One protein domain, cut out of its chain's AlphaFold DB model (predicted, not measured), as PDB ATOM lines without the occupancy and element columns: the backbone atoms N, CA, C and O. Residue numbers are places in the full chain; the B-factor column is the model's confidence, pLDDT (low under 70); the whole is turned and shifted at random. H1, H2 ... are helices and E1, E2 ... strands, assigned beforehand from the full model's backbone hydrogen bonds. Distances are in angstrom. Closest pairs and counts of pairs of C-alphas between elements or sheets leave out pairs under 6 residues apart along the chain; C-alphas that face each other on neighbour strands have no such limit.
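Overview. This is residues 7 to 96 of the 147 residues of the protein "RWD domain-containing protein" of Araneus ventricosus (UniProt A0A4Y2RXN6). A small antiparallel sheet of four strands has one face covered by a hairpin of two helices and its other face bare, with H1 over the edge strand E4 and H2 over the inner strand E3. The long axis runs from the loop around Gly 15, between E1 and E2, to the last turns of H2. The printed part has 90 residues, with four named strands followed by two named helices along the chain: E1, E2, E3, E4, H1, H2. The sheet's order is E1 - E2 - E3 - E4, and the class is mixed, helices and strands. The whole is compact, with a radius of gyration of the C-alphas of 13.6 A, yet elongated, with spans of 45 by 26 by 20 A.

Arrangement. E1, residues 7 to 10, and E2, residues 20 to 26, form an antiparallel hairpin at 169 degrees, with N 9 and O 21 at 3.1 A. E2 and E3, residues 30 to 36, form the next hairpin at 162 degrees, with N 24 and O 32 at 2.8 A. E3 and E4, residues 46 to 50, form a third at 163 degrees, with N 33 and O 48 at 2.9 A. The four strands are a meander, each the antiparallel neighbour of the one before, and the sheet is twisted, with C-alphas up to 4.4 A off its best plane. E1 is apart from E3 and E4. H1, residues 56 to 71, is on the sheet at a height over the sheet of 8.7 A and lies over E4; the closest C-alphas, of Leu 49 and Arg 59, are 6.5 A apart. On the local plane it stands at 31 degrees to E4, only just slantwise to the strands. H2, residues 79 to 96, is on the same face at a height over the sheet of 9.4 A, over E3, and runs along the strands at 24 degrees to E3 on the local plane. This gives two layers, helices on one face of a sheet. H1 and H2 form a helical hairpin: they touch, H2 with residues 82 to 89 alone, at a steep tilt of 41 degrees, opposite ways, and their closest C-alphas, of Ile 66 and Ser 86, are 6.5 A apart. In H1 and H2 every O i to N i+4 pair is within hydrogen-bond range.

Along the chain. E1 begins at C-alpha 7, (148.871, 136.734, 82.307), and is 9.9 A long. E2 measures 19.1 A, E3 19.5 A and E4 13.3 A. H1 begins at C-alpha 56, (127.276, 132.486, 92.135), and is 22.6 A long. H2, 25.9 A long, ends at C-alpha 96, (130.873, 147.899, 102.717).

Size, cuts and confidence. The C-alphas of Gly 15 and Lys 96, the two farthest apart, are 47.0 A apart. The printed part has no cut and no long link. Mean pLDDT of the printed part is 80.8; residues 7 to 19 and 93 to 96 are under 70.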
ATOM      1  N   ILE A   7     148.447 137.900  83.085       50.38
ATOM      2  CA  ILE A   7     148.871 136.734  82.307       50.38
ATOM      3  C   ILE A   7     148.105 136.751  80.985       50.38
ATOM      4  O   ILE A   7     146.885 136.588  80.947       50.38
ATOM      5  N   VAL A   8     148.837 136.985  79.897       47.78
ATOM      6  CA  VAL A   8     148.316 136.978  78.525       47.78
ATOM      7  C   VAL A   8     148.527 135.587  77.943       47.78
ATOM      8  O   VAL A   8     149.667 135.136  77.828       47.78
ATOM      9  N   TYR A   9     147.448 134.909  77.557       45.31
ATOM     10  CA  TYR A   9     147.528 133.644  76.829       45.31
ATOM     11  C   TYR A   9     147.153 133.889  75.366       45.31
ATOM     12  O   TYR A   9     146.034 134.297  75.059       45.31
ATOM     13  N   ASN A  10     148.086 133.620  74.449       43.16
ATOM     14  CA  ASN A  10     147.802 133.602  73.015       43.16
ATOM     15  C   ASN A  10     147.457 132.167  72.606       43.16
ATOM     16  O   ASN A  10     148.351 131.323  72.529       43.16
ATOM     17  N   PHE A  11     146.177 131.885  72.363       43.28
ATOM     18  CA  PHE A  11     145.748 130.600  71.813       43.28
ATOM     19  C   PHE A  11     145.744 130.670  70.282       43.28
ATOM     20  O   PHE A  11     145.026 131.463  69.680       43.28
ATOM     21  N   TRP A  12     146.565 129.829  69.655       38.66
ATOM     22  CA  TRP A  12     146.583 129.629  68.208       38.66
ATOM     23  C   TRP A  12     145.919 128.287  67.910       38.66
ATOM     24  O   TRP A  12     146.599 127.264  67.833       38.66
ATOM     25  N   GLU A  13     144.594 128.256  67.774       42.66
ATOM     26  CA  GLU A  13     143.937 127.064  67.235       42.66
ATOM     27  C   GLU A  13     144.013 127.059  65.707       42.66
ATOM     28  O   GLU A  13     143.802 128.062  65.019       42.66
ATOM     29  N   LYS A  14     144.390 125.896  65.176       38.12
ATOM     30  CA  LYS A  14     144.665 125.627  63.765       38.12
ATOM     31  C   LYS A  14     143.339 125.619  62.986       38.12
ATOM     32  O   LYS A  14     142.820 124.559  62.658       38.12
ATOM     33  N   GLY A  15     142.776 126.802  62.732       39.72
ATOM     34  CA  GLY A  15     141.499 126.962  62.033       39.72
ATOM     35  C   GLY A  15     140.815 128.313  62.278       39.72
ATOM     36  O   GLY A  15     139.781 128.372  62.919       39.72
ATOM     37  N   ASN A  16     141.377 129.394  61.730       45.59
ATOM     38  CA  ASN A  16     140.681 130.645  61.377       45.59
ATOM     39  C   ASN A  16     139.915 131.465  62.438       45.59
ATOM     40  O   ASN A  16     139.072 132.281  62.064       45.59
ATOM     41  N   SER A  17     140.224 131.389  63.732       49.75
ATOM     42  CA  SER A  17     139.802 132.452  64.664       49.75
ATOM     43  C   SER A  17     140.813 132.648  65.792       49.75
ATOM     44  O   SER A  17     140.955 131.797  66.664       49.75
ATOM     45  N   GLN A  18     141.545 133.764  65.752       58.34
ATOM     46  CA  GLN A  18     142.451 134.170  66.823       58.34
ATOM     47  C   GLN A  18     141.647 134.856  67.926       58.34
ATOM     48  O   GLN A  18     141.327 136.033  67.827       58.34
ATOM     49  N   TYR A  19     141.335 134.136  68.997       64.75
ATOM     50  CA  TYR A  19     140.807 134.761  70.205       64.75
ATOM     51  C   TYR A  19     141.967 135.035  71.160       64.75
ATOM     52  O   TYR A  19     142.739 134.132  71.495       64.75
ATOM     53  N   HIS A  20     142.105 136.284  71.603       79.19
ATOM     54  CA  HIS A  20     143.052 136.613  72.666       79.19
ATOM     55  C   HIS A  20     142.357 136.435  74.010       79.19
ATOM     56  O   HIS A  20     141.278 136.983  74.219       79.19
ATOM     57  N   ILE A  21     142.964 135.680  74.927       86.75
ATOM     58  CA  ILE A  21     142.432 135.513  76.281       86.75
ATOM     59  C   ILE A  21     143.334 136.268  77.247       86.75
ATOM     60  O   ILE A  21     144.514 135.943  77.418       86.75
ATOM     61  N   LEU A  22     142.765 137.276  77.898       85.88
ATOM     62  CA  LEU A  22     143.447 138.090  78.895       85.88
ATOM     63  C   LEU A  22     142.924 137.730  80.279       85.88
ATOM     64  O   LEU A  22     141.715 137.748  80.505       85.88
ATOM     65  N   LYS A  23     143.829 137.413  81.207       88.56
ATOM     66  CA  LYS A  23     143.481 137.105  82.597       88.56
ATOM     67  C   LYS A  23     144.140 138.095  83.544       88.56
ATOM     68  O   LYS A  23     145.350 138.328  83.479       88.56
ATOM     69  N   PHE A  24     143.332 138.636  84.444       84.75
ATOM     70  CA  PHE A  24     143.738 139.609  85.444       84.75
ATOM     71  C   PHE A  24     143.405 139.081  86.829       84.75
ATOM     72  O   PHE A  24     142.244 138.826  87.153       84.75
ATOM     73  N   ASN A  25     144.441 138.942  87.652       84.00
ATOM     74  CA  ASN A  25     144.270 138.632  89.060       84.00
ATOM     75  C   ASN A  25     143.854 139.909  89.793       84.00
ATOM     76  O   ASN A  25     144.561 140.920  89.776       84.00
ATOM     77  N   LEU A  26     142.689 139.845  90.413       80.19
ATOM     78  CA  LEU A  26     142.120 140.878  91.259       80.19
ATOM     79  C   LEU A  26     142.359 140.510  92.735       80.19
ATOM     80  O   LEU A  26     142.746 139.375  93.033       80.19
ATOM     81  N   PRO A  27     142.178 141.454  93.677       74.06
ATOM     82  CA  PRO A  27     142.322 141.172  95.102       74.06
ATOM     83  C   PRO A  27     141.478 139.974  95.545       74.06
ATOM     84  O   PRO A  27     140.473 139.654  94.916       74.06
ATOM     85  N   GLU A  28     141.858 139.349  96.660       74.06
ATOM     86  CA  GLU A  28     141.072 138.285  97.298       74.06
ATOM     87  C   GLU A  28     140.835 137.025  96.446       74.06
ATOM     88  O   GLU A  28     139.757 136.429  96.496       74.06
ATOM     89  N   ASP A  29     141.845 136.615  95.676       79.50
ATOM     90  CA  ASP A  29     141.801 135.422  94.815       79.50
ATOM     91  C   ASP A  29     140.676 135.467  93.763       79.50
ATOM     92  O   ASP A  29     140.161 134.439  93.313       79.50
ATOM     93  N   ASN A  30     140.286 136.678  93.357       84.12
ATOM     94  CA  ASN A  30     139.376 136.906  92.244       84.12
ATOM     95  C   ASN A  30     140.168 136.934  90.927       84.12
ATOM     96  O   ASN A  30     141.257 137.497  90.853       84.12
ATOM     97  N   CYS A  31     139.621 136.361  89.861       88.06
ATOM     98  CA  CYS A  31     140.247 136.351  88.542       88.06
ATOM     99  C   CYS A  31     139.236 136.769  87.477       88.06
ATOM    100  O   CYS A  31     138.197 136.127  87.300       88.06
ATOM    101  N   LEU A  32     139.558 137.852  86.774       90.19
ATOM    102  CA  LEU A  32     138.769 138.395  85.680       90.19
ATOM    103  C   LEU A  32     139.376 137.944  84.353       90.19
ATOM    104  O   LEU A  32     140.558 138.171  84.091       90.19
ATOM    105  N   THR A  33     138.570 137.287  83.528       91.50
ATOM    106  CA  THR A  33     138.968 136.802  82.206       91.50
ATOM    107  C   THR A  33     138.204 137.559  81.131       91.50
ATOM    108  O   THR A  33     136.984 137.699  81.221       91.50
ATOM    109  N   PHE A  34     138.931 138.012  80.114       91.44
ATOM    110  CA  PHE A  34     138.387 138.596  78.896       91.44
ATOM    111  C   PHE A  34     138.758 137.715  77.712       91.44
ATOM    112  O   PHE A  34     139.944 137.504  77.447       91.44
ATOM    113  N   GLU A  35     137.759 137.238  76.981       90.81
ATOM    114  CA  GLU A  35     137.958 136.616  75.674       90.81
ATOM    115  C   GLU A  35     137.667 137.675  74.610       90.81
ATOM    116  O   GLU A  35     136.542 138.168  74.482       90.81
ATOM    117  N   ILE A  36     138.717 138.091  73.906       89.81
ATOM    118  CA  ILE A  36     138.677 139.178  72.932       89.81
ATOM    119  C   ILE A  36     138.223 138.612  71.581       89.81
ATOM    120  O   ILE A  36     138.946 137.792  71.001       89.81
ATOM    121  N   PRO A  37     137.059 139.034  71.053       90.00
ATOM    122  CA  PRO A  37     136.612 138.624  69.730       90.00
ATOM    123  C   PRO A  37     137.436 139.316  68.637       90.00
ATOM    124  O   PRO A  37     137.950 140.416  68.830       90.00
ATOM    125  N   ASN A  38     137.476 138.727  67.438       88.44
ATOM    126  CA  ASN A  38     138.143 139.325  66.270       88.44
ATOM    127  C   ASN A  38     137.592 140.718  65.906       88.44
ATOM    128  O   ASN A  38     138.286 141.524  65.297       88.44
ATOM    129  N   GLN A  39     136.324 140.984  66.238       91.31
ATOM    130  CA  GLN A  39     135.632 142.238  65.937       91.31
ATOM    131  C   GLN A  39     135.847 143.318  67.005       91.31
ATOM    132  O   GLN A  39     135.263 144.395  66.907       91.31
ATOM    133  N   TYR A  40     136.650 143.051  68.032       88.56
ATOM    134  CA  TYR A  40     137.020 144.047  69.028       88.56
ATOM    135  C   TYR A  40     137.725 145.259  68.374       88.56
ATOM    136  O   TYR A  40     138.546 145.060  67.478       88.56
ATOM    137  N   PRO A  41     137.457 146.513  68.796       92.81
ATOM    138  CA  PRO A  41     136.607 146.937  69.917       92.81
ATOM    139  C   PRO A  41     135.123 147.153  69.570       92.81
ATOM    140  O   PRO A  41     134.382 147.737  70.361       92.81
ATOM    141  N   GLN A  42     134.669 146.692  68.402       94.00
ATOM    142  CA  GLN A  42     133.303 146.958  67.927       94.00
ATOM    143  C   GLN A  42     132.297 145.980  68.526       94.00
ATOM    144  O   GLN A  42     131.098 146.241  68.550       94.00
ATOM    145  N   VAL A  43     132.803 144.855  69.026       92.25
ATOM    146  CA  VAL A  43     132.074 143.892  69.842       92.25
ATOM    147  C   VAL A  43     132.787 143.793  71.184       92.25
ATOM    148  O   VAL A  43     134.014 143.674  71.238       92.25
ATOM    149  N   ILE A  44     132.005 143.850  72.261       93.44
ATOM    150  CA  ILE A  44     132.512 143.716  73.626       93.44
ATOM    151  C   ILE A  44     133.160 142.338  73.837       93.44
ATOM    152  O   ILE A  44     132.719 141.349  73.242       93.44
ATOM    153  N   PRO A  45     134.193 142.236  74.685       92.38
ATOM    154  CA  PRO A  45     134.763 140.947  75.042       92.38
ATOM    155  C   PRO A  45     133.773 140.100  75.842       92.38
ATOM    156  O   PRO A  45     132.926 140.624  76.572       92.38
ATOM    157  N   GLN A  46     133.918 138.778  75.770       93.44
ATOM    158  CA  GLN A  46     133.248 137.907  76.728       93.44
ATOM    159  C   GLN A  46     133.961 138.037  78.075       93.44
ATOM    160  O   GLN A  46     135.165 137.810  78.182       93.44
ATOM    161  N   ILE A  47     133.203 138.429  79.096       93.75
ATOM    162  CA  ILE A  47     133.705 138.682  80.447       93.75
ATOM    163  C   ILE A  47     133.301 137.516  81.342       93.75
ATOM    164  O   ILE A  47     132.153 137.064  81.311       93.75
ATOM    165  N   SER A  48     134.235 137.018  82.145       92.56
ATOM    166  CA  SER A  48     133.980 135.957  83.122       92.56
ATOM    167  C   SER A  48     134.762 136.197  84.406       92.56
ATOM    168  O   SER A  48     135.940 136.562  84.366       92.56
ATOM    169  N   LEU A  49     134.113 135.962  85.544       91.25
ATOM    170  CA  LEU A  49     134.665 136.166  86.875       91.25
ATOM    171  C   LEU A  49     134.741 134.842  87.643       91.25
ATOM    172  O   LEU A  49     133.738 134.243  88.050       91.25
ATOM    173  N   ALA A  50     135.967 134.419  87.930       88.81
ATOM    174  CA  ALA A  50     136.231 133.362  88.891       88.81
ATOM    175  C   ALA A  50     136.485 133.975  90.276       88.81
ATOM    176  O   ALA A  50     137.270 134.905  90.419       88.81
ATOM    177  N   SER A  51     135.808 133.452  91.297       85.94
ATOM    178  CA  SER A  51     135.972 133.868  92.690       85.94
ATOM    179  C   SER A  51     135.660 132.698  93.608       85.94
ATOM    180  O   SER A  51     134.675 131.987  93.384       85.94
ATOM    181  N   THR A  52     136.474 132.515  94.643       83.31
ATOM    182  CA  THR A  52     136.228 131.555  95.730       83.31
ATOM    183  C   THR A  52     135.375 132.153  96.850       83.31
ATOM    184  O   THR A  52     134.708 131.412  97.567       83.31
ATOM    185  N   LYS A  53     135.351 133.486  96.981       82.00
ATOM    186  CA  LYS A  53     134.653 134.201  98.061       82.00
ATOM    187  C   LYS A  53     133.250 134.672  97.684       82.00
ATOM    188  O   LYS A  53     132.381 134.787  98.549       82.00
ATOM    189  N   LEU A  54     133.002 134.956  96.406       82.12
ATOM    190  CA  LEU A  54     131.694 135.413  95.945       82.12
ATOM    191  C   LEU A  54     130.762 134.249  95.606       82.12
ATOM    192  O   LEU A  54     131.095 133.336  94.849       82.12
ATOM    193  N   SER A  55     129.522 134.346  96.091       85.19
ATOM    194  CA  SER A  55     128.457 133.435  95.678       85.19
ATOM    195  C   SER A  55     128.191 133.548  94.172       85.19
ATOM    196  O   SER A  55     128.445 134.579  93.547       85.19
ATOM    197  N   LYS A  56     127.634 132.491  93.566       85.75
ATOM    198  CA  LYS A  56     127.276 132.486  92.135       85.75
ATOM    199  C   LYS A  56     126.379 133.675  91.757       85.75
ATOM    200  O   LYS A  56     126.611 134.295  90.731       85.75
ATOM    201  N   ALA A  57     125.403 134.013  92.601       86.00
ATOM    202  CA  ALA A  57     124.511 135.147  92.366       86.00
ATOM    203  C   ALA A  57     125.261 136.488  92.364       86.00
ATOM    204  O   ALA A  57     125.061 137.292  91.460       86.00
ATOM    205  N   LYS A  58     126.172 136.708  93.327       84.75
ATOM    206  CA  LYS A  58     126.997 137.926  93.368       84.75
ATOM    207  C   LYS A  58     127.928 138.023  92.160       84.75
ATOM    208  O   LYS A  58     128.049 139.097  91.589       84.75
ATOM    209  N   ARG A  59     128.533 136.906  91.736       87.44
ATOM    210  CA  ARG A  59     129.375 136.874  90.529       87.44
ATOM    211  C   ARG A  59     128.610 137.312  89.286       87.44
ATOM    212  O   ARG A  59     129.095 138.171  88.571       87.44
ATOM    213  N   ILE A  60     127.398 136.788  89.088       88.19
ATOM    214  CA  ILE A  60     126.545 137.165  87.951       88.19
ATOM    215  C   ILE A  60     126.221 138.665  87.970       88.19
ATOM    216  O   ILE A  60     126.218 139.298  86.919       88.19
ATOM    217  N   LEU A  61     125.960 139.244  89.148       88.44
ATOM    218  CA  LEU A  61     125.698 140.682  89.273       88.44
ATOM    219  C   LEU A  61     126.923 141.520  88.891       88.44
ATOM    220  O   LEU A  61     126.788 142.445  88.100       88.44
ATOM    221  N   VAL A  62     128.106 141.157  89.393       89.38
ATOM    222  CA  VAL A  62     129.358 141.862  89.075       89.38
ATOM    223  C   VAL A  62     129.711 141.720  87.592       89.38
ATOM    224  O   VAL A  62     130.037 142.702  86.939       89.38
ATOM    225  N   GLU A  63     129.599 140.519  87.020       91.88
ATOM    226  CA  GLU A  63     129.821 140.299  85.583       91.88
ATOM    227  C   GLU A  63     128.871 141.129  84.720       91.88
ATOM    228  O   GLU A  63     129.280 141.642  83.677       91.88
ATOM    229  N   LYS A  64     127.609 141.258  85.145       92.00
ATOM    230  CA  LYS A  64     126.635 142.108  84.469       92.00
ATOM    231  C   LYS A  64     127.047 143.576  84.549       92.00
ATOM    232  O   LYS A  64     127.094 144.228  83.520       92.00
ATOM    233  N   GLU A  65     127.417 144.071  85.724       92.44
ATOM    234  CA  GLU A  65     127.844 145.464  85.899       92.44
ATOM    235  C   GLU A  65     129.086 145.806  85.057       92.44
ATOM    236  O   GLU A  65     129.146 146.857  84.419       92.44
ATOM    237  N   ILE A  66     130.074 144.909  84.983       92.75
ATOM    238  CA  ILE A  66     131.255 145.105  84.125       92.75
ATOM    239  C   ILE A  66     130.855 145.096  82.640       92.75
ATOM    240  O   ILE A  66     131.421 145.842  81.844       92.75
ATOM    241  N   ARG A  67     129.871 144.277  82.256       94.62
ATOM    242  CA  ARG A  67     129.360 144.222  80.880       94.62
ATOM    243  C   ARG A  67     128.607 145.485  80.493       94.62
ATOM    244  O   ARG A  67     128.891 146.024  79.432       94.62
ATOM    245  N   ASP A  68     127.731 145.976  81.361       93.62
ATOM    246  CA  ASP A  68     126.995 147.225  81.150       93.62
ATOM    247  C   ASP A  68     127.998 148.386  80.944       93.62
ATOM    248  O   ASP A  68     127.881 149.168  80.005       93.62
ATOM    249  N   ASN A  69     129.086 148.416  81.726       93.00
ATOM    250  CA  ASN A  69     130.192 149.360  81.532       93.00
ATOM    251  C   ASN A  69     130.951 149.187  80.201       93.00
ATOM    252  O   ASN A  69     131.515 150.155  79.694       93.00
ATOM    253  N   ALA A  70     131.032 147.969  79.659       93.94
ATOM    254  CA  ALA A  70     131.685 147.697  78.379       93.94
ATOM    255  C   ALA A  70     130.836 148.176  77.196       93.94
ATOM    256  O   ALA A  70     131.388 148.638  76.198       93.94
ATOM    257  N   GLU A  71     129.509 148.099  77.314       94.19
ATOM    258  CA  GLU A  71     128.572 148.583  76.294       94.19
ATOM    259  C   GLU A  71     128.719 150.093  76.055       94.19
ATOM    260  O   GLU A  71     128.666 150.540  74.911       94.19
ATOM    261  N   GLU A  72     129.011 150.869  77.102       93.94
ATOM    262  CA  GLU A  72     129.280 152.314  77.004       93.94
ATOM    263  C   GLU A  72     130.585 152.658  76.264       93.94
ATOM    264  O   GLU A  72     130.760 153.790  75.811       93.94
ATOM    265  N   LEU A  73     131.510 151.700  76.145       92.12
ATOM    266  CA  LEU A  73     132.860 151.907  75.603       92.12
ATOM    267  C   LEU A  73     133.054 151.298  74.205       92.12
ATOM    268  O   LEU A  73     134.150 151.384  73.640       92.12
ATOM    269  N   VAL A  74     132.011 150.684  73.631       95.00
ATOM    270  CA  VAL A  74     132.045 150.090  72.284       95.00
ATOM    271  C   VAL A  74     132.539 151.109  71.260       95.00
ATOM    272  O   VAL A  74     132.118 152.264  71.251       95.00
ATOM    273  N   GLY A  75     133.444 150.678  70.380       91.62
ATOM    274  CA  GLY A  75     134.123 151.580  69.447       91.62
ATOM    275  C   GLY A  75     135.520 152.003  69.898       91.62
ATOM    276  O   GLY A  75     136.275 152.547  69.090       91.62
ATOM    277  N   SER A  76     135.893 151.736  71.155       91.25
ATOM    278  CA  SER A  76     137.177 152.141  71.736       91.25
ATOM    279  C   SER A  76     137.870 151.016  72.524       91.25
ATOM    280  O   SER A  76     137.205 150.115  73.043       91.25
ATOM    281  N   PRO A  77     139.217 151.015  72.616       88.81
ATOM    282  CA  PRO A  77     139.934 150.079  73.479       88.81
ATOM    283  C   PRO A  77     139.533 150.258  74.953       88.81
ATOM    284  O   PRO A  77     139.788 151.300  75.536       88.81
ATOM    285  N   MET A  78     138.946 149.220  75.550       93.25
ATOM    286  CA  MET A  78     138.273 149.253  76.860       93.25
ATOM    287  C   MET A  78     138.857 148.313  77.934       93.25
ATOM    288  O   MET A  78     138.431 148.370  79.080       93.25
ATOM    289  N   ILE A  79     139.801 147.411  77.615       88.81
ATOM    290  CA  ILE A  79     140.213 146.351  78.569       88.81
ATOM    291  C   ILE A  79     140.748 146.919  79.883       88.81
ATOM    292  O   ILE A  79     140.355 146.461  80.952       88.81
ATOM    293  N   MET A  80     141.627 147.919  79.814       86.38
ATOM    294  CA  MET A  80     142.205 148.505  81.022       86.38
ATOM    295  C   MET A  80     141.164 149.266  81.843       86.38
ATOM    296  O   MET A  80     141.154 149.125  83.064       86.38
ATOM    297  N   ASP A  81     140.252 149.988  81.191       88.19
ATOM    298  CA  ASP A  81     139.173 150.709  81.873       88.19
ATOM    299  C   ASP A  81     138.239 149.739  82.602       88.19
ATOM    300  O   ASP A  81     137.883 149.963  83.758       88.19
ATOM    301  N   LEU A  82     137.913 148.605  81.973       90.62
ATOM    302  CA  LEU A  82     137.116 147.550  82.597       90.62
ATOM    303  C   LEU A  82     137.841 146.905  83.779       90.62
ATOM    304  O   LEU A  82     137.200 146.606  84.786       90.62
ATOM    305  N   VAL A  83     139.160 146.710  83.702       87.62
ATOM    306  CA  VAL A  83     139.954 146.202  84.834       87.62
ATOM    307  C   VAL A  83     139.924 147.187  86.005       87.62
ATOM    308  O   VAL A  83     139.725 146.756  87.141       87.62
ATOM    309  N   ILE A  84     140.075 148.489  85.744       86.69
ATOM    310  CA  ILE A  84     140.036 149.538  86.777       86.69
ATOM    311  C   ILE A  84     138.645 149.600  87.418       86.69
ATOM    312  O   ILE A  84     138.535 149.444  88.632       86.69
ATOM    313  N   LYS A  85     137.580 149.709  86.614       87.88
ATOM    314  CA  LYS A  85     136.194 149.696  87.114       87.88
ATOM    315  C   LYS A  85     135.897 148.436  87.927       87.88
ATOM    316  O   LYS A  85     135.272 148.505  88.979       87.88
ATOM    317  N   SER A  86     136.390 147.277  87.488       88.38
ATOM    318  CA  SER A  86     136.231 146.028  88.241       88.38
ATOM    319  C   SER A  86     136.878 146.125  89.622       88.38
ATOM    320  O   SER A  86     136.246 145.754  90.606       88.38
ATOM    321  N   GLN A  87     138.104 146.648  89.723       84.69
ATOM    322  CA  GLN A  87     138.777 146.850  91.013       84.69
ATOM    323  C   GLN A  87     137.957 147.754  91.942       84.69
ATOM    324  O   GLN A  87     137.757 147.392  93.099       84.69
ATOM    325  N   GLU A  88     137.401 148.851  91.427       86.06
ATOM    326  CA  GLU A  88     136.528 149.754  92.192       86.06
ATOM    327  C   GLU A  88     135.249 149.060  92.683       86.06
ATOM    328  O   GLU A  88     134.829 149.258  93.826       86.06
ATOM    329  N   ILE A  89     134.629 148.216  91.851       84.62
ATOM    330  CA  ILE A  89     133.447 147.423  92.226       84.62
ATOM    331  C   ILE A  89     133.795 146.487  93.387       84.62
ATOM    332  O   ILE A  89     133.070 146.444  94.385       84.62
ATOM    333  N   PHE A  90     134.918 145.769  93.301       80.94
ATOM    334  CA  PHE A  90     135.350 144.879  94.378       80.94
ATOM    335  C   PHE A  90     135.662 145.654  95.658       80.94
ATOM    336  O   PHE A  90     135.135 145.296  96.707       80.94
ATOM    337  N   GLU A  91     136.428 146.741  95.591       78.62
ATOM    338  CA  GLU A  91     136.720 147.576  96.763       78.62
ATOM    339  C   GLU A  91     135.430 148.073  97.431       78.62
ATOM    340  O   GLU A  91     135.250 147.910  98.637       78.62
ATOM    341  N   ASN A  92     134.464 148.571  96.657       74.12
ATOM    342  CA  ASN A  92     133.181 149.027  97.191       74.12
ATOM    343  C   ASN A  92     132.330 147.898  97.793       74.12
ATOM    344  O   ASN A  92     131.625 148.121  98.782       74.12
ATOM    345  N   HIS A  93     132.370 146.697  97.214       68.00
ATOM    346  CA  HIS A  93     131.644 145.540  97.733       68.00
ATOM    347  C   HIS A  93     132.274 144.956  99.001       68.00
ATOM    348  O   HIS A  93     131.529 144.524  99.884       68.00
ATOM    349  N   PHE A  94     133.603 144.948  99.104       60.03
ATOM    350  CA  PHE A  94     134.323 144.405 100.255       60.03
ATOM    351  C   PHE A  94     134.364 145.400 101.425       60.03
ATOM    352  O   PHE A  94     133.969 145.034 102.532       60.03
ATOM    353  N   ILE A  95     134.662 146.683 101.178       51.22
ATOM    354  CA  ILE A  95     134.704 147.725 102.224       51.22
ATOM    355  C   ILE A  95     133.330 147.903 102.896       51.22
ATOM    356  O   ILE A  95     133.232 148.085 104.110       51.22
ATOM    357  N   LYS A  96     132.228 147.802 102.139       50.50
ATOM    358  CA  LYS A  96     130.873 147.899 102.717       50.50
ATOM    359  C   LYS A  96     130.448 146.639 103.478       50.50
ATOM    360  O   LYS A  96     129.592 146.723 104.361       50.50
TER     361      LYS A  96